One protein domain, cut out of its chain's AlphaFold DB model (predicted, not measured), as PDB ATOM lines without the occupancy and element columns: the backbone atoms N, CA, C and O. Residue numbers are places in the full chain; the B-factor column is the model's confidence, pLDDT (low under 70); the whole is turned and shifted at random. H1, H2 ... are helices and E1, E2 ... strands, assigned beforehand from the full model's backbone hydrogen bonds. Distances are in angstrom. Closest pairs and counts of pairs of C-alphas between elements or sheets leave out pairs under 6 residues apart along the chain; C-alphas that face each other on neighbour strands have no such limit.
ATOM      1  N   LEU A  18      39.531  20.653  42.393       89.50
ATOM      2  CA  LEU A  18      40.192  19.886  41.352       89.50
ATOM      3  C   LEU A  18      41.688  20.160  41.453       89.50
ATOM      4  O   LEU A  18      42.109  21.313  41.457       89.50
ATOM      5  N   GLN A  19      42.473  19.093  41.534       88.38
ATOM      6  CA  GLN A  19      43.931  19.144  41.488       88.38
ATOM      7  C   GLN A  19      44.455  19.061  40.057       88.38
ATOM      8  O   GLN A  19      45.555  19.533  39.795       88.38
ATOM      9  N   ALA A  20      43.683  18.477  39.139       87.88
ATOM     10  CA  ALA A  20      43.997  18.487  37.720       87.88
ATOM     11  C   ALA A  20      42.725  18.414  36.867       87.88
ATOM     12  O   ALA A  20      41.736  17.792  37.266       87.88
ATOM     13  N   ALA A  21      42.774  19.005  35.677       90.44
ATOM     14  CA  ALA A  21      41.737  18.905  34.656       90.44
ATOM     15  C   ALA A  21      42.387  18.680  33.283       90.44
ATOM     16  O   ALA A  21      43.316  19.398  32.908       90.44
ATOM     17  N   CYS A  22      41.916  17.672  32.549       91.69
ATOM     18  CA  CYS A  22      42.364  17.361  31.197       91.69
ATOM     19  C   CYS A  22      41.259  17.669  30.189       91.69
ATOM     20  O   CYS A  22      40.130  17.203  30.349       91.69
ATOM     21  N   PHE A  23      41.603  18.427  29.151       92.81
ATOM     22  CA  PHE A  23      40.697  18.834  28.088       92.81
ATOM     23  C   PHE A  23      41.184  18.324  26.738       92.81
ATOM     24  O   PHE A  23      42.347  18.515  26.378       92.81
ATOM     25  N   VAL A  24      40.262  17.744  25.976       92.19
ATOM     26  CA  VAL A  24      40.412  17.566  24.536       92.19
ATOM     27  C   VAL A  24      40.076  18.878  23.843       92.19
ATOM     28  O   VAL A  24      39.055  19.496  24.134       92.19
ATOM     29  N   VAL A  25      40.952  19.283  22.931       93.06
ATOM     30  CA  VAL A  25      40.863  20.516  22.157       93.06
ATOM     31  C   VAL A  25      40.430  20.160  20.737       93.06
ATOM     32  O   VAL A  25      41.146  19.446  20.030       93.06
ATOM     33  N   GLY A  26      39.268  20.650  20.328       91.44
ATOM     34  CA  GLY A  26      38.756  20.567  18.962       91.44
ATOM     35  C   GLY A  26      38.599  21.950  18.337       91.44
ATOM     36  O   GLY A  26      38.678  22.965  19.028       91.44
ATOM     37  N   LEU A  27      38.371  21.988  17.026       91.19
ATOM     38  CA  LEU A  27      37.845  23.182  16.365       91.19
ATOM     39  C   LEU A  27      36.340  23.256  16.617       91.19
ATOM     40  O   LEU A  27      35.681  22.217  16.662       91.19
ATOM     41  N   ALA A  28      35.810  24.465  16.789       88.06
ATOM     42  CA  ALA A  28      34.385  24.635  17.028       88.06
ATOM     43  C   ALA A  28      33.540  24.154  15.837       88.06
ATOM     44  O   ALA A  28      33.932  24.320  14.673       88.06
ATOM     45  N   GLY A  29      32.374  23.566  16.127       76.06
ATOM     46  CA  GLY A  29      31.480  22.993  15.117       76.06
ATOM     47  C   GLY A  29      31.149  23.989  13.997       76.06
ATOM     48  O   GLY A  29      30.554  25.036  14.244       76.06
ATOM     49  N   GLY A  30      31.542  23.662  12.760       69.94
ATOM     50  CA  GLY A  30      31.389  24.522  11.576       69.94
ATOM     51  C   GLY A  30      32.707  24.982  10.943       69.94
ATOM     52  O   GLY A  30      32.691  25.481   9.821       69.94
ATOM     53  N   CYS A  31      33.843  24.766  11.614       67.81
ATOM     54  CA  CYS A  31      35.185  25.027  11.087       67.81
ATOM     55  C   CYS A  31      35.897  23.731  10.669       67.81
ATOM     56  O   CYS A  31      37.030  23.494  11.085       67.81
ATOM     57  N   ASP A  32      35.248  22.878   9.870       69.44
ATOM     58  CA  ASP A  32      35.928  21.699   9.324       69.44
ATOM     59  C   ASP A  32      37.018  22.162   8.347       69.44
ATOM     60  O   ASP A  32      36.707  22.789   7.325       69.44
ATOM     61  N   PRO A  33      38.307  21.892   8.628       69.94
ATOM     62  CA  PRO A  33      39.352  22.244   7.692       69.94
ATOM     63  C   PRO A  33      39.177  21.420   6.405       69.94
ATOM     64  O   PRO A  33      38.749  20.261   6.458       69.94
ATOM     65  N   PRO A  34      39.515  21.984   5.231       73.75
ATOM     66  CA  PRO A  34      39.450  21.252   3.973       73.75
ATOM     67  C   PRO A  34      40.253  19.951   4.078       73.75
ATOM     68  O   PRO A  34      41.364  19.947   4.612       73.75
ATOM     69  N   ALA A  35      39.684  18.850   3.572       68.06
ATOM     70  CA  ALA A  35      40.231  17.502   3.728       68.06
ATOM     71  C   ALA A  35      41.754  17.465   3.485       68.06
ATOM     72  O   ALA A  35      42.235  17.806   2.403       68.06
ATOM     73  N   GLY A  36      42.510  17.079   4.520       72.06
ATOM     74  CA  GLY A  36      43.973  16.991   4.495       72.06
ATOM     75  C   GLY A  36      44.741  18.200   5.046       72.06
ATOM     76  O   GLY A  36      45.964  18.125   5.094       72.06
ATOM     77  N   HIS A  37      44.081  19.281   5.485       77.38
ATOM     78  CA  HIS A  37      44.742  20.405   6.165       77.38
ATOM     79  C   HIS A  37      44.620  20.271   7.685       77.38
ATOM     80  O   HIS A  37      43.523  20.104   8.214       77.38
ATOM     81  N   GLN A  38      45.748  20.375   8.387       85.81
ATOM     82  CA  GLN A  38      45.809  20.403   9.845       85.81
ATOM     83  C   GLN A  38      46.155  21.828  10.293       85.81
ATOM     84  O   GLN A  38      47.205  22.349   9.930       85.81
ATOM     85  N   GLN A  39      45.277  22.470  11.062       89.31
ATOM     86  CA  GLN A  39      45.553  23.780  11.654       89.31
ATOM     87  C   GLN A  39      46.511  23.623  12.835       89.31
ATOM     88  O   GLN A  39      46.352  22.698  13.627       89.31
ATOM     89  N   THR A  40      47.490  24.514  12.977       90.75
ATOM     90  CA  THR A  40      48.455  24.473  14.086       90.75
ATOM     91  C   THR A  40      48.231  25.649  15.028       90.75
ATOM     92  O   THR A  40      48.228  26.789  14.586       90.75
ATOM     93  N   LEU A  41      48.090  25.378  16.328       93.25
ATOM     94  CA  LEU A  41      47.908  26.379  17.381       93.25
ATOM     95  C   LEU A  41      49.054  26.304  18.398       93.25
ATOM     96  O   LEU A  41      49.524  25.213  18.741       93.25
ATOM     97  N   ALA A  42      49.530  27.443  18.905       93.69
ATOM     98  CA  ALA A  42      50.562  27.461  19.940       93.69
ATOM     99  C   ALA A  42      50.012  26.977  21.293       93.69
ATOM    100  O   ALA A  42      49.091  27.572  21.855       93.69
ATOM    101  N   PHE A  43      50.616  25.929  21.876       94.12
ATOM    102  CA  PHE A  43      50.163  25.380  23.163       94.12
ATOM    103  C   PHE A  43      50.148  26.429  24.283       94.12
ATOM    104  O   PHE A  43      49.210  26.470  25.073       94.12
ATOM    105  N   ALA A  44      51.159  27.303  24.339       92.75
ATOM    106  CA  ALA A  44      51.256  28.337  25.370       92.75
ATOM    107  C   ALA A  44      50.113  29.366  25.288       92.75
ATOM    108  O   ALA A  44      49.582  29.765  26.324       92.75
ATOM    109  N   ALA A  45      49.707  29.759  24.074       92.94
ATOM    110  CA  ALA A  45      48.594  30.683  23.862       92.94
ATOM    111  C   ALA A  45      47.270  30.054  24.314       92.94
ATOM    112  O   ALA A  45      46.518  30.654  25.085       92.94
ATOM    113  N   LEU A  46      47.037  28.798  23.922       95.19
ATOM    114  CA  LEU A  46      45.862  28.042  24.343       95.19
ATOM    115  C   LEU A  46      45.826  27.826  25.863       95.19
ATOM    116  O   LEU A  46      44.779  28.000  26.483       95.19
ATOM    117  N   GLN A  47      46.961  27.487  26.478       94.81
ATOM    118  CA  GLN A  47      47.062  27.289  27.924       94.81
ATOM    119  C   GLN A  47      46.753  28.573  28.700       94.81
ATOM    120  O   GLN A  47      46.027  28.523  29.693       94.81
ATOM    121  N   ALA A  48      47.254  29.722  28.237       91.94
ATOM    122  CA  ALA A  48      46.958  31.017  28.838       91.94
ATOM    123  C   ALA A  48      45.471  31.388  28.698       91.94
ATOM    124  O   ALA A  48      44.848  31.785  29.685       91.94
ATOM    125  N   ALA A  49      44.887  31.202  27.509       93.56
ATOM    126  CA  ALA A  49      43.472  31.476  27.253       93.56
ATOM    127  C   ALA A  49      42.551  30.583  28.102       93.56
ATOM    128  O   ALA A  49      41.639  31.079  28.768       93.56
ATOM    129  N   ALA A  50      42.835  29.279  28.153       94.31
ATOM    130  CA  ALA A  50      42.103  28.323  28.975       94.31
ATOM    131  C   ALA A  50      42.229  28.650  30.471       94.31
ATOM    132  O   ALA A  50      41.227  28.692  31.184       94.31
ATOM    133  N   GLY A  51      43.443  28.941  30.948       91.88
ATOM    134  CA  GLY A  51      43.689  29.331  32.336       91.88
ATOM    135  C   GLY A  51      42.935  30.602  32.734       91.88
ATOM    136  O   GLY A  51      42.295  30.628  33.785       91.88
ATOM    137  N   GLY A  52      42.946  31.629  31.878       90.62
ATOM    138  CA  GLY A  52      42.208  32.875  32.097       90.62
ATOM    139  C   GLY A  52      40.693  32.668  32.138       90.62
ATOM    140  O   GLY A  52      40.029  33.158  33.053       90.62
ATOM    141  N   HIS A  53      40.152  31.886  31.199       92.38
ATOM    142  CA  HIS A  53      38.723  31.570  31.154       92.38
ATOM    143  C   HIS A  53      38.265  30.799  32.401       92.38
ATOM    144  O   HIS A  53      37.233  31.115  32.992       92.38
ATOM    145  N   LEU A  54      39.055  29.820  32.849       92.44
ATOM    146  CA  LEU A  54      38.730  29.003  34.019       92.44
ATOM    147  C   LEU A  54      38.902  29.754  35.343       92.44
ATOM    148  O   LEU A  54      38.115  29.535  36.260       92.44
ATOM    149  N   ALA A  55      39.875  30.662  35.450       87.06
ATOM    150  CA  ALA A  55      40.080  31.469  36.654       87.06
ATOM    151  C   ALA A  55      38.920  32.448  36.922       87.06
ATOM    152  O   ALA A  55      38.605  32.729  38.077       87.06
ATOM    153  N   GLY A  56      38.265  32.955  35.870       83.94
ATOM    154  CA  GLY A  56      37.100  33.842  35.984       83.94
ATOM    155  C   GLY A  56      35.782  33.120  36.287       83.94
ATOM    156  O   GLY A  56      34.761  33.764  36.547       83.94
ATOM    157  N   ARG A  57      35.779  31.786  36.251       88.44
ATOM    158  CA  ARG A  57      34.565  30.978  36.302       88.44
ATOM    159  C   ARG A  57      34.114  30.723  37.741       88.44
ATOM    160  O   ARG A  57      34.872  30.235  38.573       88.44
ATOM    161  N   ARG A  58      32.840  31.017  38.033       86.94
ATOM    162  CA  ARG A  58      32.218  30.743  39.348       86.94
ATOM    163  C   ARG A  58      31.571  29.362  39.440       86.94
ATOM    164  O   ARG A  58      31.435  28.825  40.535       86.94
ATOM    165  N   GLU A  59      31.159  28.800  38.308       90.19
ATOM    166  CA  GLU A  59      30.497  27.498  38.252       90.19
ATOM    167  C   GLU A  59      31.512  26.348  38.194       90.19
ATOM    168  O   GLU A  59      32.510  26.460  37.476       90.19
ATOM    169  N   PRO A  60      31.266  25.226  38.899       90.88
ATOM    170  CA  PRO A  60      32.145  24.064  38.833       90.88
ATOM    171  C   PRO A  60      32.179  23.491  37.409       90.88
ATOM    172  O   PRO A  60      31.148  23.408  36.742       90.88
ATOM    173  N   LEU A  61      33.365  23.069  36.972       93.25
ATOM    174  CA  LEU A  61      33.570  22.308  35.739       93.25
ATOM    175  C   LEU A  61      32.840  20.970  35.836       93.25
ATOM    176  O   LEU A  61      32.901  20.319  36.886       93.25
ATOM    177  N   ARG A  62      32.191  20.538  34.753       91.94
ATOM    178  CA  ARG A  62      31.533  19.227  34.647       91.94
ATOM    179  C   ARG A  62      32.109  18.437  33.475       91.94
ATOM    180  O   ARG A  62      32.365  19.006  32.421       91.94
ATOM    181  N   LEU A  63      32.296  17.127  33.645       88.31
ATOM    182  CA  LEU A  63      32.605  16.235  32.520       88.31
ATOM    183  C   LEU A  63      31.480  16.308  31.474       88.31
ATOM    184  O   LEU A  63      30.304  16.316  31.842       88.31
ATOM    185  N   GLY A  64      31.851  16.346  30.193       80.69
ATOM    186  CA  GLY A  64      30.913  16.452  29.068       80.69
ATOM    187  C   GLY A  64      30.409  17.868  28.761       80.69
ATOM    188  O   GLY A  64      29.623  18.038  27.837       80.69
ATOM    189  N   GLU A  65      30.841  18.884  29.510       92.31
ATOM    190  CA  GLU A  65      30.594  20.285  29.161       92.31
ATOM    191  C   GLU A  65      31.610  20.775  28.126       92.31
ATOM    192  O   GLU A  65      32.799  20.631  28.349       92.31
ATOM    193  N   THR A  66      31.194  21.432  27.050       91.75
ATOM    194  CA  THR A  66      32.141  22.023  26.092       91.75
ATOM    195  C   THR A  66      32.324  23.515  26.361       91.75
ATOM    196  O   THR A  66      31.349  24.257  26.456       91.75
ATOM    197  N   LEU A  67      33.576  23.964  26.478       93.69
ATOM    198  CA  LEU A  67      33.932  25.376  26.621       93.69
ATOM    199  C   LEU A  67      34.410  25.920  25.281       93.69
ATOM    200  O   LEU A  67      35.409  25.446  24.748       93.69
ATOM    201  N   SER A  68      33.742  26.940  24.761       92.06
ATOM    202  CA  SER A  68      34.181  27.626  23.546       92.06
ATOM    203  C   SER A  68      35.117  28.781  23.896       92.06
ATOM    204  O   SER A  68      34.793  29.624  24.735       92.06
ATOM    205  N   LEU A  69      36.276  28.826  23.247       94.56
ATOM    206  CA  LEU A  69      37.276  29.882  23.370       94.56
ATOM    207  C   LEU A  69      37.682  30.368  21.982       94.56
ATOM    208  O   LEU A  69      37.652  29.612  21.018       94.56
ATOM    209  N   GLU A  70      38.130  31.612  21.897       92.31
ATOM    210  CA  GLU A  70      38.798  32.135  20.708       92.31
ATOM    211  C   GLU A  70      40.274  32.342  21.049       92.31
ATOM    212  O   GLU A  70      40.605  33.054  22.002       92.31
ATOM    213  N   VAL A  71      41.168  31.679  20.316       93.88
ATOM    214  CA  VAL A  71      42.616  31.749  20.544       93.88
ATOM    215  C   VAL A  71      43.294  32.032  19.219       93.88
ATOM    216  O   VAL A  71      43.153  31.259  18.281       93.88
ATOM    217  N   GLU A  72      44.006  33.158  19.136       91.31
ATOM    218  CA  GLU A  72      44.684  33.595  17.903       91.31
ATOM    219  C   GLU A  72      43.733  33.676  16.686       91.31
ATOM    220  O   GLU A  72      44.119  33.398  15.557       91.31
ATOM    221  N   GLY A  73      42.468  34.055  16.918       88.19
ATOM    222  CA  GLY A  73      41.433  34.140  15.878       88.19
ATOM    223  C   GLY A  73      40.832  32.794  15.460       88.19
ATOM    224  O   GLY A  73      39.992  32.757  14.561       88.19
ATOM    225  N   LEU A  74      41.230  31.690  16.101       91.06
ATOM    226  CA  LEU A  74      40.666  30.363  15.873       91.06
ATOM    227  C   LEU A  74      39.642  30.014  16.965       91.06
ATOM    228  O   LEU A  74      39.985  30.031  18.154       91.06
ATOM    229  N   PRO A  75      38.395  29.666  16.594       92.31
ATOM    230  CA  PRO A  75      37.406  29.193  17.545       92.31
ATOM    231  C   PRO A  75      37.716  27.739  17.922       92.31
ATOM    232  O   PRO A  75      37.644  26.823  17.098       92.31
ATOM    233  N   VAL A  76      38.064  27.529  19.186       94.06
ATOM    234  CA  VAL A  76      38.414  26.223  19.745       94.06
ATOM    235  C   VAL A  76      37.411  25.800  20.807       94.06
ATOM    236  O   VAL A  76      36.907  26.607  21.589       94.06
ATOM    237  N   GLU A  77      37.144  24.506  20.855       94.31
ATOM    238  CA  GLU A  77      36.300  23.870  21.856       94.31
ATOM    239  C   GLU A  77      37.168  23.040  22.802       94.31
ATOM    240  O   GLU A  77      37.929  22.172  22.374       94.31
ATOM    241  N   LEU A  78      37.047  23.296  24.103       94.38
ATOM    242  CA  LEU A  78      37.651  22.494  25.158       94.38
ATOM    243  C   LEU A  78      36.589  21.600  25.782       94.38
ATOM    244  O   LEU A  78      35.682  22.081  26.459       94.38
ATOM    245  N   SER A  79      36.741  20.295  25.618       92.44
ATOM    246  CA  SER A  79      35.882  19.303  26.259       92.44
ATOM    247  C   SER A  79      36.670  18.595  27.372       92.44
ATOM    248  O   SER A  79      37.656  17.919  27.073       92.44
ATOM    249  N   PRO A  80      36.306  18.748  28.661       91.50
ATOM    250  CA  PRO A  80      36.947  18.071  29.770       91.50
ATOM    251  C   PRO A  80      36.659  16.576  29.663       91.50
ATOM    252  O   PRO A  80      35.510  16.136  29.746       91.50
ATOM    253  N   VAL A  81      37.731  15.810  29.504       88.25
ATOM    254  CA  VAL A  81      37.703  14.344  29.419       88.25
ATOM    255  C   VAL A  81      38.118  13.684  30.728       88.25
ATOM    256  O   VAL A  81      37.782  12.533  30.980       88.25
ATOM    257  N   GLU A  82      38.811  14.415  31.605       88.06
ATOM    258  CA  GLU A  82      39.194  13.919  32.925       88.06
ATOM    259  C   GLU A  82      39.234  15.069  33.937       88.06
ATOM    260  O   GLU A  82      39.919  16.070  33.727       88.06
ATOM    261  N   LEU A  83      38.544  14.916  35.070       88.81
ATOM    262  CA  LEU A  83      38.625  15.833  36.208       88.81
ATOM    263  C   LEU A  83      39.117  15.052  37.430       88.81
ATOM    264  O   LEU A  83      38.551  14.012  37.766       88.81
ATOM    265  N   ARG A  84      40.165  15.537  38.106       87.44
ATOM    266  CA  ARG A  84      40.811  14.838  39.228       87.44
ATOM    267  C   ARG A  84      40.829  15.676  40.498       87.44
ATOM    268  O   ARG A  84      41.193  16.848  40.485       87.44
ATOM    269  N   THR A  85      40.513  15.030  41.614       86.88
ATOM    270  CA  THR A  85      40.704  15.524  42.987       86.88
ATOM    271  C   THR A  85      41.790  14.698  43.681       86.88
ATOM    272  O   THR A  85      42.242  13.687  43.140       86.88
ATOM    273  N   ALA A  86      42.155  15.054  44.916       78.75
ATOM    274  CA  ALA A  86      43.052  14.234  45.741       78.75
ATOM    275  C   ALA A  86      42.562  12.781  45.914       78.75
ATOM    276  O   ALA A  86      43.370  11.870  46.080       78.75
ATOM    277  N   GLY A  87      41.240  12.568  45.865       76.25
ATOM    278  CA  GLY A  87      40.603  11.255  45.982       76.25
ATOM    279  C   GLY A  87      40.485  10.473  44.669       76.25
ATOM    280  O   GLY A  87      39.963   9.363  44.690       76.25
ATOM    281  N   GLY A  88      40.946  11.018  43.537       78.25
ATOM    282  CA  GLY A  88      40.829  10.400  42.211       78.25
ATOM    283  C   GLY A  88      39.886  11.145  41.263       78.25
ATOM    284  O   GLY A  88      39.617  12.338  41.442       78.25
ATOM    285  N   ALA A  89      39.422  10.449  40.221       81.94
ATOM    286  CA  ALA A  89      38.548  11.015  39.193       81.94
ATOM    287  C   ALA A  89      37.179  11.437  39.766       81.94
ATOM    288  O   ALA A  89      36.596  10.734  40.590       81.94
ATOM    289  N   THR A  90      36.655  12.576  39.316       86.81
ATOM    290  CA  THR A  90      35.336  13.118  39.681       86.81
ATOM    291  C   THR A  90      34.566  13.532  38.428       86.81
ATOM    292  O   THR A  90      35.155  13.770  37.379       86.81
ATOM    293  N   ARG A  91      33.237  13.647  38.527       87.44
ATOM    294  CA  ARG A  91      32.388  14.160  37.437       87.44
ATOM    295  C   ARG A  91      32.290  15.681  37.405       87.44
ATOM    296  O   ARG A  91      31.919  16.238  36.376       87.44
ATOM    297  N   SER A  92      32.601  16.345  38.516       91.50
ATOM    298  CA  SER A  92      32.580  17.804  38.612       91.50
ATOM    299  C   SER A  92      33.457  18.331  39.746       91.50
ATOM    300  O   SER A  92      33.681  17.618  40.728       91.50
ATOM    301  N   GLY A  93      33.882  19.591  39.653       91.12
ATOM    302  CA  GLY A  93      34.578  20.304  40.729       91.12
ATOM    303  C   GLY A  93      35.030  21.707  40.319       91.12
ATOM    304  O   GLY A  93      34.925  22.087  39.154       91.12
ATOM    305  N   SER A  94      35.535  22.486  41.274       89.81
ATOM    306  CA  SER A  94      36.104  23.818  41.011       89.81
ATOM    307  C   SER A  94      37.625  23.728  40.935       89.81
ATOM    308  O   SER A  94      38.230  23.030  41.744       89.81
ATOM    309  N   LEU A  95      38.255  24.419  39.980       89.75
ATOM    310  CA  LEU A  95      39.711  24.388  39.815       89.75
ATOM    311  C   LEU A  95      40.403  24.987  41.052       89.75
ATOM    312  O   LEU A  95      40.146  26.140  41.402       89.75
ATOM    313  N   ALA A  96      41.256  24.221  41.737       86.62
ATOM    314  CA  ALA A  96      42.012  24.748  42.870       86.62
ATOM    315  C   ALA A  96      43.150  25.676  42.393       86.62
ATOM    316  O   ALA A  96      43.669  25.493  41.287       86.62
ATOM    317  N   PRO A  97      43.603  26.640  43.217       81.44
ATOM    318  CA  PRO A  97      44.829  27.381  42.936       81.44
ATOM    319  C   PRO A  97      46.009  26.415  42.761       81.44
ATOM    320  O   PRO A  97      46.313  25.636  43.664       81.44
ATOM    321  N   GLY A  98      46.655  26.444  41.592       82.12
ATOM    322  CA  GLY A  98      47.757  25.534  41.252       82.12
ATOM    323  C   GLY A  98      47.332  24.168  40.700       82.12
ATOM    324  O   GLY A  98      48.176  23.283  40.591       82.12
ATOM    325  N   ALA A  99      46.055  23.984  40.354       85.50
ATOM    326  CA  ALA A  99      45.605  22.790  39.650       85.50
ATOM    327  C   ALA A  99      46.307  22.633  38.291       85.50
ATOM    328  O   ALA A  99      46.490  23.601  37.550       85.50
ATOM    329  N   GLU A 100      46.670  21.400  37.949       87.12
ATOM    330  CA  GLU A 100      47.337  21.072  36.693       87.12
ATOM    331  C   GLU A 100      46.333  21.066  35.531       87.12
ATOM    332  O   GLU A 100      45.340  20.334  35.545       87.12
ATOM    333  N   LEU A 101      46.592  21.882  34.509       89.06
ATOM    334  CA  LEU A 101      45.775  21.953  33.301       89.06
ATOM    335  C   LEU A 101      46.468  21.203  32.158       89.06
ATOM    336  O   LEU A 101      47.516  21.639  31.677       89.06
ATOM    337  N   LEU A 102      45.871  20.102  31.705       90.62
ATOM    338  CA  LEU A 102      46.360  19.310  30.575       90.62
ATOM    339  C   LEU A 102      45.477  19.556  29.352       90.62
ATOM    340  O   LEU A 102      44.268  19.356  29.412       90.62
ATOM    341  N   LEU A 103      46.083  19.954  28.236       93.00
ATOM    342  CA  LEU A 103      45.386  20.214  26.976       93.00
ATOM    343  C   LEU A 103      45.932  19.262  25.909       93.00
ATOM    344  O   LEU A 103      47.141  19.228  25.685       93.00
ATOM    345  N   ILE A 104      45.053  18.488  25.277       93.19
ATOM    346  CA  ILE A 104      45.410  17.501  24.251       93.19
ATOM    347  C   ILE A 104      44.627  17.757  22.967       93.19
ATOM    348  O   ILE A 104      43.433  18.031  23.005       93.19
ATOM    349  N   ALA A 105      45.287  17.658  21.816       90.75
ATOM    350  CA  ALA A 105      44.620  17.778  20.523       90.75
ATOM    351  C   ALA A 105      43.634  16.616  20.329       90.75
ATOM    352  O   ALA A 105      43.970  15.459  20.602       90.75
ATOM    353  N   GLY A 106      42.426  16.921  19.854       83.81
ATOM    354  CA  GLY A 106      41.396  15.925  19.588       83.81
ATOM    355  C   GLY A 106      41.768  14.931  18.481       83.81
ATOM    356  O   GLY A 106      42.591  15.229  17.614       83.81
ATOM    357  N   PRO A 107      41.164  13.726  18.499       70.88
ATOM    358  CA  PRO A 107      41.459  12.666  17.532       70.88
ATOM    359  C   PRO A 107      40.952  12.980  16.115       70.88
ATOM    360  O   PRO A 107      41.495  12.469  15.137       70.88
ATOM    361  N   THR A 108      39.929  13.828  15.984       70.75
ATOM    362  CA  THR A 108      39.419  14.331  14.704       70.75
ATOM    363  C   THR A 108      40.413  15.360  14.159       70.75
ATOM    364  O   THR A 108      40.449  16.500  14.613       70.75
ATOM    365  N   GLY A 109      41.283  14.904  13.252       61.97
ATOM    366  CA  GLY A 109      42.602  15.462  12.910       61.97
ATOM    367  C   GLY A 109      42.696  16.855  12.270       61.97
ATOM    368  O   GLY A 109      43.588  17.060  11.453       61.97
ATOM    369  N   GLY A 110      41.840  17.805  12.644       81.62
ATOM    370  CA  GLY A 110      41.885  19.187  12.167       81.62
ATOM    371  C   GLY A 110      42.832  20.118  12.934       81.62
ATOM    372  O   GLY A 110      43.162  21.173  12.406       81.62
ATOM    373  N   LEU A 111      43.298  19.742  14.135       89.25
ATOM    374  CA  LEU A 111      44.105  20.606  15.013       89.25
ATOM    375  C   LEU A 111      45.422  19.931  15.462       89.25
ATOM    376  O   LEU A 111      45.449  18.760  15.846       89.25
ATOM    377  N   ALA A 112      46.531  20.667  15.415       91.31
ATOM    378  CA  ALA A 112      47.845  20.373  15.994       91.31
ATOM    379  C   ALA A 112      48.161  21.414  17.072       91.31
ATOM    380  O   ALA A 112      47.952  22.605  16.861       91.31
ATOM    381  N   LEU A 113      48.735  20.993  18.199       92.69
ATOM    382  CA  LEU A 113      49.237  21.909  19.224       92.69
ATOM    383  C   LEU A 113      50.767  21.933  19.171       92.69
ATOM    384  O   LEU A 113      51.448  20.986  19.586       92.69
ATOM    385  N   SER A 114      51.333  23.020  18.653       90.38
ATOM    386  CA  SER A 114      52.783  23.173  18.572       90.38
ATOM    387  C   SER A 114      53.388  23.329  19.969       90.38
ATOM    388  O   SER A 114      52.847  24.021  20.835       90.38
ATOM    389  N   ARG A 115      54.523  22.652  20.196       88.56
ATOM    390  CA  ARG A 115      55.250  22.622  21.483       88.56
ATOM    391  C   ARG A 115      54.417  22.147  22.683       88.56
ATOM    392  O   ARG A 115      54.789  22.414  23.823       88.56
ATOM    393  N   ALA A 116      53.313  21.442  22.444       89.50
ATOM    394  CA  ALA A 116      52.550  20.830  23.518       89.50
ATOM    395  C   ALA A 116      53.379  19.754  24.245       89.50
ATOM    396  O   ALA A 116      54.156  19.039  23.599       89.50
ATOM    397  N   PRO A 117      53.222  19.615  25.575       89.12
ATOM    398  CA  PRO A 117      53.851  18.542  26.326       89.12
ATOM    399  C   PRO A 117      53.343  17.185  25.831       89.12
ATOM    400  O   PRO A 117      52.196  17.041  25.404       89.12
ATOM    401  N   VAL A 118      54.197  16.165  25.914       90.12
ATOM    402  CA  VAL A 118      53.793  14.799  25.579       90.12
ATOM    403  C   VAL A 118      52.881  14.272  26.680       90.12
ATOM    404  O   VAL A 118      53.257  14.226  27.852       90.12
ATOM    405  N   VAL A 119      51.688  13.841  26.289       89.94
ATOM    406  CA  VAL A 119      50.705  13.226  27.181       89.94
ATOM    407  C   VAL A 119      50.530  11.772  26.767       89.94
ATOM    408  O   VAL A 119      50.334  11.488  25.592       89.94
ATOM    409  N   ALA A 120      50.604  10.846  27.718       90.38
ATOM    410  CA  ALA A 120      50.328   9.434  27.498       90.38
ATOM    411  C   ALA A 120      48.933   9.080  28.016       90.38
ATOM    412  O   ALA A 120      48.594   9.395  29.158       90.38
ATOM    413  N   ALA A 121      48.147   8.396  27.190       89.00
ATOM    414  CA  ALA A 121      46.883   7.801  27.596       89.00
ATOM    415  C   ALA A 121      47.112   6.320  27.909       89.00
ATOM    416  O   ALA A 121      47.632   5.575  27.075       89.00
ATOM    417  N   LEU A 122      46.721   5.894  29.111       86.62
ATOM    418  CA  LEU A 122      46.859   4.513  29.586       86.62
ATOM    419  C   LEU A 122      45.461   3.895  29.776       86.62
ATOM    420  O   LEU A 122      45.029   3.694  30.913       86.62
ATOM    421  N   PRO A 123      44.716   3.597  28.692       81.00
ATOM    422  CA  PRO A 123      43.328   3.118  28.766       81.00
ATOM    423  C   PRO A 123      43.186   1.837  29.591       81.00
ATOM    424  O   PRO A 123      42.217   1.650  30.322       81.00
ATOM    425  N   PHE A 124      44.217   0.995  29.585       77.62
ATOM    426  CA  PHE A 124      44.286  -0.208  30.406       77.62
ATOM    427  C   PHE A 124      44.531   0.062  31.899       77.62
ATOM    428  O   PHE A 124      44.841  -0.874  32.618       77.62
ATOM    429  N   LEU A 125      44.443   1.288  32.405       76.38
ATOM    430  CA  LEU A 125      44.461   1.562  33.849       76.38
ATOM    431  C   LEU A 125      43.087   1.997  34.378       76.38
ATOM    432  O   LEU A 125      42.876   2.014  35.594       76.38
ATOM    433  N   ALA A 126      42.126   2.274  33.492       71.50
ATOM    434  CA  ALA A 126      40.763   2.626  33.875       71.50
ATOM    435  C   ALA A 126      40.067   1.458  34.603       71.50
ATOM    436  O   ALA A 126      40.250   0.290  34.259       71.50
ATOM    437  N   HIS A 127      39.292   1.758  35.647       60.81
ATOM    438  CA  HIS A 127      38.552   0.751  36.430       60.81
ATOM    439  C   HIS A 127      37.179   0.400  35.820       60.81
ATOM    440  O   HIS A 127      36.504  -0.494  36.320       60.81
ATOM    441  N   ALA A 128      36.778   1.070  34.735       53.41
ATOM    442  CA  ALA A 128      35.526   0.838  34.020       53.41
ATOM    443  C   ALA A 128      35.790   0.699  32.508       53.41
ATOM    444  O   ALA A 128      36.756   1.288  32.018       53.41
ATOM    445  N   PRO A 129      34.963  -0.069  31.772       41.88
ATOM    446  CA  PRO A 129      35.015  -0.132  30.317       41.88
ATOM    447  C   PRO A 129      34.476   1.190  29.755       41.88
ATOM    448  O   PRO A 129      33.280   1.334  29.524       41.88
ATOM    449  N   ALA A 130      35.354   2.176  29.640       48.38
ATOM    450  CA  ALA A 130      35.105   3.418  28.921       48.38
ATOM    451  C   ALA A 130      35.529   3.237  27.451       48.38
ATOM    452  O   ALA A 130      36.318   2.330  27.155       48.38
ATOM    453  N   ASP A 131      34.981   4.046  26.544       52.72
ATOM    454  CA  ASP A 131      35.212   3.924  25.101       52.72
ATOM    455  C   ASP A 131      36.721   3.866  24.764       52.72
ATOM    456  O   ASP A 131      37.549   4.442  25.482       52.72
ATOM    457  N   PRO A 132      37.127   3.158  23.691       43.09
ATOM    458  CA  PRO A 132      38.525   3.056  23.270       43.09
ATOM    459  C   PRO A 132      39.093   4.446  22.924       43.09
ATOM    460  O   PRO A 132      38.985   4.925  21.802       43.09
ATOM    461  N   GLY A 133      39.696   5.097  23.921       51.47
ATOM    462  CA  GLY A 133      40.155   6.489  23.870       51.47
ATOM    463  C   GLY A 133      40.091   7.209  25.225       51.47
ATOM    464  O   GLY A 133      40.840   8.155  25.446       51.47
ATOM    465  N   GLU A 134      39.281   6.716  26.167       59.34
ATOM    466  CA  GLU A 134      38.998   7.352  27.464       59.34
ATOM    467  C   GLU A 134      39.844   6.766  28.616       59.34
ATOM    468  O   GLU A 134      39.344   6.325  29.653       59.34
ATOM    469  N   GLY A 135      41.163   6.707  28.425       65.88
ATOM    470  CA  GLY A 135      42.109   6.362  29.493       65.88
ATOM    471  C   GLY A 135      42.528   7.581  30.317       65.88
ATOM    472  O   GLY A 135      42.535   8.681  29.771       65.88
ATOM    473  N   PRO A 136      42.948   7.421  31.589       78.38
ATOM    474  CA  PRO A 136      43.548   8.525  32.331       78.38
ATOM    475  C   PRO A 136      44.774   9.064  31.581       78.38
ATOM    476  O   PRO A 136      45.615   8.297  31.087       78.38
ATOM    477  N   PHE A 137      44.856  10.389  31.495       86.12
ATOM    478  CA  PHE A 137      45.901  11.106  30.781       86.12
ATOM    479  C   PHE A 137      47.007  11.523  31.749       86.12
ATOM    480  O   PHE A 137      46.776  12.081  32.832       86.12
ATOM    481  N   HIS A 138      48.242  11.245  31.350       87.38
ATOM    482  CA  HIS A 138      49.428  11.445  32.169       87.38
ATOM    483  C   HIS A 138      50.473  12.235  31.394       87.38
ATOM    484  O   HIS A 138      50.946  11.785  30.352       87.38
ATOM    485  N   MET A 139      50.869  13.396  31.916       87.94
ATOM    486  CA  MET A 139      51.996  14.136  31.361       87.94
ATOM    487  C   MET A 139      53.273  13.303  31.478       87.94
ATOM    488  O   MET A 139      53.549  12.704  32.528       87.94
ATOM    489  N   VAL A 140      54.051  13.274  30.397       88.81
ATOM    490  CA  VAL A 140      55.360  12.637  30.373       88.81
ATOM    491  C   VAL A 140      56.444  13.697  30.399       88.81
ATOM    492  O   VAL A 140      56.504  14.572  29.540       88.81
ATOM    493  N   SER A 141      57.315  13.612  31.398       86.62
ATOM    494  CA  SER A 141      58.423  14.552  31.557       86.62
ATOM    495  C   SER A 141      59.752  13.973  31.080       86.62
ATOM    496  O   SER A 141      59.979  12.763  31.220       86.62
ATOM    497  N   PRO A 142      60.653  14.824  30.557       83.88
ATOM    498  CA  PRO A 142      62.016  14.414  30.268       83.88
ATOM    499  C   PRO A 142      62.724  14.040  31.566       83.88
ATOM    500  O   PRO A 142      62.571  14.692  32.600       83.88
ATOM    501  N   TRP A 143      63.521  12.982  31.506       79.69
ATOM    502  CA  TRP A 143      64.439  12.600  32.564       79.69
ATOM    503  C   TRP A 143      65.831  12.402  31.976       79.69
ATOM    504  O   TRP A 143      65.986  11.799  30.912       79.69
ATOM    505  N   HIS A 144      66.845  12.893  32.688       65.56
ATOM    506  CA  HIS A 144      68.234  12.691  32.310       65.56
ATOM    507  C   HIS A 144      68.627  11.238  32.609       65.56
ATOM    508  O   HIS A 144      68.905  10.868  33.750       65.56
ATOM    509  N   TRP A 145      68.550  10.392  31.585       63.50
ATOM    510  CA  TRP A 145      68.920   8.978  31.628       63.50
ATOM    511  C   TRP A 145      70.061   8.743  30.629       63.50
ATOM    512  O   TRP A 145      70.104   9.448  29.617       63.50
ATOM    513  N   PRO A 146      70.975   7.779  30.857       58.44
ATOM    514  CA  PRO A 146      71.928   7.378  29.830       58.44
ATOM    515  C   PRO A 146      71.206   7.076  28.510       58.44
ATOM    516  O   PRO A 146      70.169   6.412  28.492       58.44
ATOM    517  N   GLU A 147      71.765   7.562  27.402       53.12
ATOM    518  CA  GLU A 147      71.173   7.497  26.055       53.12
ATOM    519  C   GLU A 147      70.826   6.077  25.563       53.12
ATOM    520  O   GLU A 147      70.185   5.918  24.527       53.12
ATOM    521  N   THR A 148      71.252   5.052  26.301       49.38
ATOM    522  CA  THR A 148      71.127   3.625  25.999       49.38
ATOM    523  C   THR A 148      69.749   3.035  26.316       49.38
ATOM    524  O   THR A 148      69.435   1.941  25.865       49.38
ATOM    525  N   SER A 149      68.891   3.728  27.070       57.59
ATOM    526  CA  SER A 149      67.533   3.236  27.361       57.59
ATOM    527  C   SER A 149      66.551   3.627  26.257       57.59
ATOM    528  O   SER A 149      65.894   4.669  26.325       57.59
ATOM    529  N   LEU A 150      66.489   2.786  25.226       63.97
ATOM    530  CA  LEU A 150      65.517   2.878  24.139       63.97
ATOM    531  C   LEU A 150      64.139   2.422  24.660       63.97
ATOM    532  O   LEU A 150      64.028   1.398  25.326       63.97
ATOM    533  N   ASP A 151      63.104   3.218  24.397       75.88
ATOM    534  CA  ASP A 151      61.683   2.866  24.565       75.88
ATOM    535  C   ASP A 151      61.227   2.432  25.967       75.88
ATOM    536  O   ASP A 151      60.287   1.653  26.124       75.88
ATOM    537  N   VAL A 152      61.842   2.987  27.017       82.81
ATOM    538  CA  VAL A 152      61.419   2.763  28.410       82.81
ATOM    539  C   VAL A 152      60.647   3.967  28.959       82.81
ATOM    540  O   VAL A 152      61.138   5.097  28.974       82.81
ATOM    541  N   LEU A 153      59.449   3.698  29.478       88.12
ATOM    542  CA  LEU A 153      58.615   4.616  30.250       88.12
ATOM    543  C   LEU A 153      58.757   4.296  31.738       88.12
ATOM    544  O   LEU A 153      58.602   3.154  32.168       88.12
ATOM    545  N   LEU A 154      59.019   5.310  32.549       87.25
ATOM    546  CA  LEU A 154      59.229   5.148  33.980       87.25
ATOM    547  C   LEU A 154      58.060   5.739  34.753       87.25
ATOM    548  O   LEU A 154      57.772   6.930  34.647       87.25
ATOM    549  N   ALA A 155      57.423   4.910  35.566       88.75
ATOM    550  CA  ALA A 155      56.407   5.308  36.522       88.75
ATOM    551  C   ALA A 155      57.061   5.488  37.906       88.75
ATOM    552  O   ALA A 155      57.521   4.498  38.484       88.75
ATOM    553  N   PRO A 156      57.128   6.710  38.468       86.50
ATOM    554  CA  PRO A 156      57.655   6.932  39.814       86.50
ATOM    555  C   PRO A 156      56.937   6.078  40.859       86.50
ATOM    556  O   PRO A 156      55.704   6.027  40.879       86.50
ATOM    557  N   ALA A 157      57.697   5.409  41.729       83.62
ATOM    558  CA  ALA A 157      57.149   4.594  42.803       83.62
ATOM    559  C   ALA A 157      56.213   5.431  43.684       83.62
ATOM    560  O   ALA A 157      56.501   6.574  44.035       83.62
ATOM    561  N   GLY A 158      55.045   4.866  43.996       78.44
ATOM    562  CA  GLY A 158      53.987   5.572  44.715       78.44
ATOM    563  C   GLY A 158      53.219   6.607  43.884       78.44
ATOM    564  O   GLY A 158      52.210   7.098  44.375       78.44
ATOM    565  N   GLY A 159      53.620   6.909  42.644       80.62
ATOM    566  CA  GLY A 159      52.872   7.760  41.714       80.62
ATOM    567  C   GLY A 159      51.577   7.106  41.201       80.62
ATOM    568  O   GLY A 159      51.370   5.902  41.384       80.62
ATOM    569  N   PRO A 160      50.684   7.868  40.540       77.88
ATOM    570  CA  PRO A 160      49.374   7.371  40.111       77.88
ATOM    571  C   PRO A 160      49.478   6.178  39.152       77.88
ATOM    572  O   PRO A 160      48.790   5.179  39.351       77.88
ATOM    573  N   VAL A 161      50.395   6.236  38.179       84.69
ATOM    574  CA  VAL A 161      50.621   5.143  37.224       84.69
ATOM    575  C   VAL A 161      51.189   3.909  37.922       84.69
ATOM    576  O   VAL A 161      50.663   2.819  37.739       84.69
ATOM    577  N   ALA A 162      52.202   4.058  38.781       83.44
ATOM    578  CA  ALA A 162      52.786   2.928  39.507       83.44
ATOM    579  C   ALA A 162      51.765   2.226  40.419       83.44
ATOM    580  O   ALA A 162      51.725   0.997  40.457       83.44
ATOM    581  N   ARG A 163      50.901   2.984  41.111       79.38
ATOM    582  CA  ARG A 163      49.814   2.423  41.933       79.38
ATOM    583  C   ARG A 163      48.784   1.676  41.089       79.38
ATOM    584  O   ARG A 163      48.378   0.582  41.467       79.38
ATOM    585  N   ALA A 164      48.396   2.232  39.944       79.00
ATOM    586  CA  ALA A 164      47.453   1.585  39.037       79.00
ATOM    587  C   ALA A 164      48.040   0.307  38.404       79.00
ATOM    588  O   ALA A 164      47.349  -0.706  38.312       79.00
ATOM    589  N   LEU A 165      49.330   0.316  38.041       79.75
ATOM    590  CA  LEU A 165      50.052  -0.877  37.582       79.75
ATOM    591  C   LEU A 165      50.129  -1.942  38.686       79.75
ATOM    592  O   LEU A 165      49.889  -3.116  38.415       79.75
ATOM    593  N   ALA A 166      50.414  -1.544  39.930       78.25
ATOM    594  CA  ALA A 166      50.452  -2.451  41.077       78.25
ATOM    595  C   ALA A 166      49.081  -3.085  41.364       78.25
ATOM    596  O   ALA A 166      49.012  -4.281  41.625       78.25
ATOM    597  N   ALA A 167      47.993  -2.314  41.246       75.81
ATOM    598  CA  ALA A 167      46.627  -2.803  41.441       75.81
ATOM    599  C   ALA A 167      46.170  -3.801  40.360       75.81
ATOM    600  O   ALA A 167      45.281  -4.609  40.613       75.81
ATOM    601  N   ARG A 168      46.765  -3.757  39.158       71.06
ATOM    602  CA  ARG A 168      46.389  -4.619  38.026       71.06
ATOM    603  C   ARG A 168      47.227  -5.884  37.855       71.06
ATOM    604  O   ARG A 168      46.821  -6.723  37.059       71.06
ATOM    605  N   ARG A 169      48.370  -6.051  38.531       65.81
ATOM    606  CA  ARG A 169      49.257  -7.217  38.331       65.81
ATOM    607  C   ARG A 169      48.720  -8.485  39.022       65.81
ATOM    608  O   ARG A 169      48.746  -8.540  40.249       65.81
ATOM    609  N   PRO A 170      48.359  -9.554  38.284       49.00
ATOM    610  CA  PRO A 170      48.154 -10.880  38.846       49.00
ATOM    611  C   PRO A 170      49.453 -11.691  38.677       49.00
ATOM    612  O   PRO A 170      49.807 -12.082  37.571       49.00
ATOM    613  N   GLY A 171      50.193 -11.941  39.759       50.62
ATOM    614  CA  GLY A 171      51.094 -13.105  39.825       50.62
ATOM    615  C   GLY A 171      52.600 -12.871  39.996       50.62
ATOM    616  O   GLY A 171      53.231 -13.708  40.630       50.62
ATOM    617  N   THR A 172      53.199 -11.767  39.531       54.81
ATOM    618  CA  THR A 172      54.646 -11.520  39.746       54.81
ATOM    619  C   THR A 172      54.963 -10.037  39.978       54.81
ATOM    620  O   THR A 172      54.755  -9.232  39.063       54.81
ATOM    621  N   PRO A 173      55.502  -9.648  41.151       54.53
ATOM    622  CA  PRO A 173      55.873  -8.261  41.448       54.53
ATOM    623  C   PRO A 173      56.981  -7.704  40.534       54.53
ATOM    624  O   PRO A 173      57.100  -6.486  40.432       54.53
ATOM    625  N   ASP A 174      57.688  -8.557  39.786       58.41
ATOM    626  CA  ASP A 174      58.784  -8.168  38.882       58.41
ATOM    627  C   ASP A 174      58.449  -8.294  37.382       58.41
ATOM    628  O   ASP A 174      59.302  -8.059  36.527       58.41
ATOM    629  N   GLY A 175      57.208  -8.650  37.026       65.31
ATOM    630  CA  GLY A 175      56.818  -8.852  35.625       65.31
ATOM    631  C   GLY A 175      56.901  -7.559  34.804       65.31
ATOM    632  O   GLY A 175      56.187  -6.595  35.092       65.31
ATOM    633  N   ARG A 176      57.760  -7.524  33.776       77.38
ATOM    634  CA  ARG A 176      57.877  -6.384  32.849       77.38
ATOM    635  C   ARG A 176      56.546  -6.148  32.139       77.38
ATOM    636  O   ARG A 176      55.874  -7.100  31.749       77.38
ATOM    637  N   LEU A 177      56.150  -4.885  32.005       84.31
ATOM    638  CA  LEU A 177      54.875  -4.512  31.398       84.31
ATOM    639  C   LEU A 177      55.145  -3.791  30.084       84.31
ATOM    640  O   LEU A 177      55.941  -2.856  30.057       84.31
ATOM    641  N   TYR A 178      54.492  -4.234  29.016       85.88
ATOM    642  CA  TYR A 178      54.708  -3.711  27.673       85.88
ATOM    643  C   TYR A 178      53.434  -3.071  27.136       85.88
ATOM    644  O   TYR A 178      52.326  -3.572  27.351       85.88
ATOM    645  N   ALA A 179      53.597  -1.952  26.443       89.06
ATOM    646  CA  ALA A 179      52.517  -1.283  25.740       89.06
ATOM    647  C   ALA A 179      52.991  -0.818  24.366       89.06
ATOM    648  O   ALA A 179      54.155  -0.483  24.198       89.06
ATOM    649  N   SER A 180      52.099  -0.771  23.385       89.12
ATOM    650  CA  SER A 180      52.404  -0.342  22.025       89.12
ATOM    651  C   SER A 180      51.687   0.952  21.654       89.12
ATOM    652  O   SER A 180      50.523   1.137  22.016       89.12
ATOM    653  N   HIS A 181      52.351   1.802  20.873       88.19
ATOM    654  CA  HIS A 181      51.777   2.983  20.228       88.19
ATOM    655  C   HIS A 181      52.371   3.148  18.824       88.19
ATOM    656  O   HIS A 181      53.586   3.093  18.665       88.19
ATOM    657  N   ALA A 182      51.521   3.333  17.806       84.44
ATOM    658  CA  ALA A 182      51.932   3.537  16.408       84.44
ATOM    659  C   ALA A 182      52.966   2.506  15.886       84.44
ATOM    660  O   ALA A 182      53.889   2.849  15.155       84.44
ATOM    661  N   GLY A 183      52.827   1.236  16.288       80.88
ATOM    662  CA  GLY A 183      53.739   0.148  15.903       80.88
ATOM    663  C   GLY A 183      55.023   0.035  16.737       80.88
ATOM    664  O   GLY A 183      55.751  -0.941  16.579       80.88
ATOM    665  N   ARG A 184      55.283   0.977  17.652       84.88
ATOM    666  CA  ARG A 184      56.424   0.957  18.578       84.88
ATOM    667  C   ARG A 184      56.028   0.323  19.906       84.88
ATOM    668  O   ARG A 184      54.930   0.591  20.397       84.88
ATOM    669  N   VAL A 185      56.899  -0.502  20.486       85.12
ATOM    670  CA  VAL A 185      56.670  -1.157  21.787       85.12
ATOM    671  C   VAL A 185      57.506  -0.493  22.875       85.12
ATOM    672  O   VAL A 185      58.710  -0.332  22.721       85.12
ATOM    673  N   TYR A 186      56.866  -0.167  23.993       87.50
ATOM    674  CA  TYR A 186      57.444   0.496  25.152       87.50
ATOM    675  C   TYR A 186      57.408  -0.430  26.361       87.50
ATOM    676  O   TYR A 186      56.382  -1.056  26.641       87.50
ATOM    677  N   GLU A 187      58.493  -0.466  27.128       87.31
ATOM    678  CA  GLU A 187      58.494  -1.092  28.447       87.31
ATOM    679  C   GLU A 187      58.135  -0.058  29.520       87.31
ATOM    680  O   GLU A 187      58.769   0.990  29.620       87.31
ATOM    681  N   ILE A 188      57.146  -0.356  30.361       87.81
ATOM    682  CA  ILE A 188      56.744   0.491  31.486       87.81
ATOM    683  C   ILE A 188      57.325  -0.089  32.780       87.81
ATOM    684  O   ILE A 188      56.867  -1.122  33.277       87.81
ATOM    685  N   ARG A 189      58.326   0.589  33.354       86.00
ATOM    686  CA  ARG A 189      58.995   0.188  34.604       86.00
ATOM    687  C   ARG A 189      58.601   1.099  35.759       86.00
ATOM    688  O   ARG A 189      58.479   2.309  35.599       86.00
ATOM    689  N   VAL A 190      58.470   0.531  36.955       84.50
ATOM    690  CA  VAL A 190      58.322   1.324  38.183       84.50
ATOM    691  C   VAL A 190      59.715   1.730  38.665       84.50
ATOM    692  O   VAL A 190      60.551   0.864  38.914       84.50
ATOM    693  N   CYS A 191      59.996   3.030  38.785       81.50
ATOM    694  CA  CYS A 191      61.286   3.515  39.281       81.50
ATOM    695  C   CYS A 191      61.208   3.865  40.772       81.50
ATOM    696  O   CYS A 191      60.350   4.640  41.185       81.50
ATOM    697  N   MET A 192      62.144   3.356  41.575       77.62
ATOM    698  CA  MET A 192      62.151   3.528  43.040       77.62
ATOM    699  C   MET A 192      62.567   4.932  43.525       77.62
ATOM    700  O   MET A 192      62.557   5.193  44.725       77.62
ATOM    701  N   GLY A 193      62.938   5.846  42.621       67.06
ATOM    702  CA  GLY A 193      63.282   7.229  42.969       67.06
ATOM    703  C   GLY A 193      62.070   8.044  43.435       67.06
ATOM    704  O   GLY A 193      60.956   7.827  42.960       67.06
ATOM    705  N   GLY A 194      62.294   8.999  44.346       59.91
ATOM    706  CA  GLY A 194      61.242   9.823  44.950       59.91
ATOM    707  C   GLY A 194      60.307  10.480  43.924       59.91
ATOM    708  O   GLY A 194      60.745  11.078  42.935       59.91
ATOM    709  N   SER A 195      59.002  10.353  44.169       60.72
ATOM    710  CA  SER A 195      57.953  11.009  43.389       60.72
ATOM    711  C   SER A 195      58.043  12.529  43.560       60.72
ATOM    712  O   SER A 195      57.982  13.030  44.677       60.72
ATOM    713  N   VAL A 196      58.132  13.269  42.453       63.84
ATOM    714  CA  VAL A 196      57.884  14.722  42.440       63.84
ATOM    715  C   VAL A 196      56.385  14.912  42.223       63.84
ATOM    716  O   VAL A 196      55.813  14.254  41.353       63.84
ATOM    717  N   ALA A 197      55.737  15.760  43.022       60.56
ATOM    718  CA  ALA A 197      54.307  16.038  42.876       60.56
ATOM    719  C   ALA A 197      53.988  16.510  41.440       60.56
ATOM    720  O   ALA A 197      54.705  17.346  40.898       60.56
ATOM    721  N   GLY A 198      52.950  15.935  40.820       61.62
ATOM    722  CA  GLY A 198      52.543  16.219  39.431       61.62
ATOM    723  C   GLY A 198      53.189  15.336  38.351       61.62
ATOM    724  O   GLY A 198      52.676  15.248  37.243       61.62
ATOM    725  N   LEU A 199      54.269  14.598  38.644       69.12
ATOM    726  CA  LEU A 199      54.927  13.755  37.634       69.12
ATOM    727  C   LEU A 199      54.380  12.324  37.621       69.12
ATOM    728  O   LEU A 199      54.591  11.549  38.553       69.12
ATOM    729  N   SER A 200      53.710  11.958  36.525       81.19
ATOM    730  CA  SER A 200      53.098  10.633  36.357       81.19
ATOM    731  C   SER A 200      53.984   9.641  35.602       81.19
ATOM    732  O   SER A 200      54.063   8.474  35.986       81.19
ATOM    733  N   LEU A 201      54.645  10.102  34.539       88.94
ATOM    734  CA  LEU A 201      55.536   9.303  33.706       88.94
ATOM    735  C   LEU A 201      56.794  10.090  33.359       88.94
ATOM    736  O   LEU A 201      56.780  11.318  33.244       88.94
ATOM    737  N   ARG A 202      57.888   9.363  33.160       88.31
ATOM    738  CA  ARG A 202      59.166   9.903  32.705       88.31
ATOM    739  C   ARG A 202      59.681   9.095  31.530       88.31
ATOM    740  O   ARG A 202      59.489   7.882  31.484       88.31
ATOM    741  N   MET A 203      60.361   9.758  30.611       87.69
ATOM    742  CA  MET A 203      61.094   9.093  29.539       87.69
ATOM    743  C   MET A 203      62.359   9.879  29.188       87.69
ATOM    744  O   MET A 203      62.538  11.009  29.647       87.69
ATOM    745  N   SER A 204      63.250   9.290  28.391       82.06
ATOM    746  CA  SER A 204      64.453   9.995  27.948       82.06
ATOM    747  C   SER A 204      64.097  11.190  27.056       82.06
ATOM    748  O   SER A 204      63.129  11.157  26.293       82.06
ATOM    749  N   GLU A 205      64.893  12.257  27.133       78.81
ATOM    750  CA  GLU A 205      64.718  13.454  26.295       78.81
ATOM    751  C   GLU A 205      64.748  13.108  24.799       78.81
ATOM    752  O   GLU A 205      63.917  13.570  24.020       78.81
ATOM    753  N   ARG A 206      65.638  12.187  24.411       73.44
ATOM    754  CA  ARG A 206      65.701  11.645  23.051       73.44
ATOM    755  C   ARG A 206      64.398  10.964  22.630       73.44
ATOM    756  O   ARG A 206      63.961  11.163  21.496       73.44
ATOM    757  N   LEU A 207      63.786  10.159  23.506       78.50
ATOM    758  CA  LEU A 207      62.521   9.500  23.192       78.50
ATOM    759  C   LEU A 207      61.419  10.543  22.987       78.50
ATOM    760  O   LEU A 207      60.746  10.478  21.964       78.50
ATOM    761  N   LEU A 208      61.310  11.546  23.866       80.38
ATOM    762  CA  LEU A 208      60.331  12.638  23.730       80.38
ATOM    763  C   LEU A 208      60.435  13.351  22.386       80.38
ATOM    764  O   LEU A 208      59.425  13.518  21.703       80.38
ATOM    765  N   LEU A 209      61.653  13.727  21.991       76.38
ATOM    766  CA  LEU A 209      61.903  14.410  20.723       76.38
ATOM    767  C   LEU A 209      61.522  13.546  19.511       76.38
ATOM    768  O   LEU A 209      61.128  14.086  18.481       76.38
ATOM    769  N   SER A 210      61.596  12.216  19.631       76.12
ATOM    770  CA  SER A 210      61.274  11.292  18.535       76.12
ATOM    771  C   SER A 210      59.778  11.062  18.300       76.12
ATOM    772  O   SER A 210      59.415  10.566  17.239       76.12
ATOM    773  N   LEU A 211      58.904  11.380  19.264       81.06
ATOM    774  CA  LEU A 211      57.484  11.012  19.177       81.06
ATOM    775  C   LEU A 211      56.668  11.937  18.263       81.06
ATOM    776  O   LEU A 211      55.630  11.516  17.766       81.06
ATOM    777  N   GLY A 212      57.109  13.182  18.044       80.00
ATOM    778  CA  GLY A 212      56.505  14.089  17.055       80.00
ATOM    779  C   GLY A 212      54.995  14.335  17.210       80.00
ATOM    780  O   GLY A 212      54.331  14.652  16.232       80.00
ATOM    781  N   LEU A 213      54.433  14.181  18.415       83.81
ATOM    782  CA  LEU A 213      52.982  14.031  18.601       83.81
ATOM    783  C   LEU A 213      52.159  15.312  18.400       83.81
ATOM    784  O   LEU A 213      50.938  15.222  18.317       83.81
ATOM    785  N   GLN A 214      52.787  16.493  18.351       86.00
ATOM    786  CA  GLN A 214      52.110  17.789  18.152       86.00
ATOM    787  C   GLN A 214      50.850  17.962  19.033       86.00
ATOM    788  O   GLN A 214      49.785  18.368  18.569       86.00
ATOM    789  N   GLY A 215      50.955  17.580  20.310       85.88
ATOM    790  CA  GLY A 215      49.868  17.649  21.294       85.88
ATOM    791  C   GLY A 215      48.813  16.552  21.220       85.88
ATOM    792  O   GLY A 215      47.920  16.532  22.064       85.88
ATOM    793  N   ARG A 216      48.906  15.617  20.270       88.81
ATOM    794  CA  ARG A 216      48.098  14.394  20.291       88.81
ATOM    795  C   ARG A 216      48.574  13.473  21.422       88.81
ATOM    796  O   ARG A 216      49.778  13.383  21.675       88.81
ATOM    797  N   PRO A 217      47.665  12.773  22.114       88.88
ATOM    798  CA  PRO A 217      48.063  11.857  23.171       88.88
ATOM    799  C   PRO A 217      48.724  10.594  22.596       88.88
ATOM    800  O   PRO A 217      48.247   9.993  21.633       88.88
ATOM    801  N   MET A 218      49.799  10.140  23.239       90.94
ATOM    802  CA  MET A 218      50.389   8.822  23.024       90.94
ATOM    803  C   MET A 218      49.479   7.762  23.650       90.94
ATOM    804  O   MET A 218      49.542   7.507  24.854       90.94
ATOM    805  N   VAL A 219      48.608   7.153  22.848       89.06
ATOM    806  CA  VAL A 219      47.716   6.081  23.313       89.06
ATOM    807  C   VAL A 219      48.489   4.770  23.420       89.06
ATOM    808  O   VAL A 219      48.871   4.195  22.401       89.06
ATOM    809  N   LEU A 220      48.725   4.315  24.651       88.81
ATOM    810  CA  LEU A 220      49.484   3.108  24.968       88.81
ATOM    811  C   LEU A 220      48.530   1.929  25.181       88.81
ATOM    812  O   LEU A 220      47.899   1.802  26.233       88.81
ATOM    813  N   ALA A 221      48.434   1.051  24.186       86.69
ATOM    814  CA  ALA A 221      47.665  -0.185  24.292       86.69
ATOM    815  C   ALA A 221      48.533  -1.293  24.910       86.69
ATOM    816  O   ALA A 221      49.672  -1.451  24.481       86.69
ATOM    817  N   PRO A 222      48.048  -2.075  25.890       84.81
ATOM    818  CA  PRO A 222      48.829  -3.174  26.449       84.81
ATOM    819  C   PRO A 222      49.116  -4.204  25.352       84.81
ATOM    820  O   PRO A 222      48.226  -4.554  24.575       84.81
ATOM    821  N   CYS A 223      50.349  -4.696  25.285       84.00
ATOM    822  CA  CYS A 223      50.755  -5.684  24.290       84.00
ATOM    823  C   CYS A 223      51.526  -6.838  24.935       84.00
ATOM    824  O   CYS A 223      51.947  -6.766  26.093       84.00
TER     825      CYS A 223
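What this domain is: This is residues 18 to 223 of the 1154 residues of an uncharacterized protein of Fonticula alba (UniProt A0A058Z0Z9). Two lobes stand one after the other along the longest axis: in the first, a strongly twisted sheet of E1, E3, E4, E5 and E6 curls round H1, with the small sheet E2 E7 face to face with part of it. In the second, the sheets E8 E9 E13 and E10 E12 E11 are partly face to face with their strands crossed, and H2 lies across E12. The printed part has 206 residues, with three named helices and 13 named strands in the order E1 E2 H1 E3 E4 E5 E6 E7 E8 E9 E10 H2 E11 E12 E13 H3, of mixed class. The first sheet is branched, both three-stranded sheets are mixed, and E2 E7 is parallel. The whole is compact, with a radius of gyration of the C-alphas of 17.2 A and spans of 50 by 38 by 32 A.

How they stand to each other: E1, residues 18 to 27, has E4, residues 74 to 85, on one side, antiparallel, with N 22 and O 82 2.8 A apart. On the other side is E6, residues 92 to 105, parallel, with N 23 and O 102 2.8 A apart. E3, residues 67 to 71, E4 and E5, residues 88 to 90, form a meander, each strand the antiparallel neighbour of the one before, with N 69 and O 76 at 2.8 A and N 90 and O 83 at 2.8 A. E6 bends by 118 degrees at residue 97. The sheet curls round H1, residues 43 to 55; the closest C-alphas of H1 and E3, Leu 46 and Val 71, are 6.2 A apart. E2, residues 39 to 42, and E7, residues 111 to 114, are parallel, with N 41 and O 112 at 2.8 A. E9, residues 137 to 143, forms a hairpin with E8, residues 119 to 121, N 120 and O 138 at 2.8 A, and is parallel to E13, residues 201 to 204, N 143 and O 203 at 2.9 A. E12, residues 184 to 191, is parallel to E10, residues 152 to 156, N 155 and O 189 at 2.8 A, and forms a hairpin with E11, residues 177 to 181, N 186 and O 179 at 2.7 A. H2, residues 160 to 168, has a height of 9.6 A over this sheet. H3, residues 205 to 210, only grazes the sheet E8 E9 E13. In H1, H2 and H3 every O i to N i+4 pair is within hydrogen-bond range.

Where its parts are: E1 begins at C-alpha 18, (40.192, 19.886, 41.352), and is 25.3 A long; E4 is 30.9 A, E6 21.7 A, E12 21.4 A and H1 17.9 A. H3 ends at C-alpha 210, (61.274, 11.292, 18.535).

The domain as a whole: The C-alphas farthest apart, Gly 73 and Gly 171, are 53.8 A apart. The printed part has no cut. The links E1 to E2, H1 to E3 and E8 to E9 are long. The mean pLDDT of the printed part is 81.6, and 36 residues are under 70, among them 127 to 135 and 144 to 150.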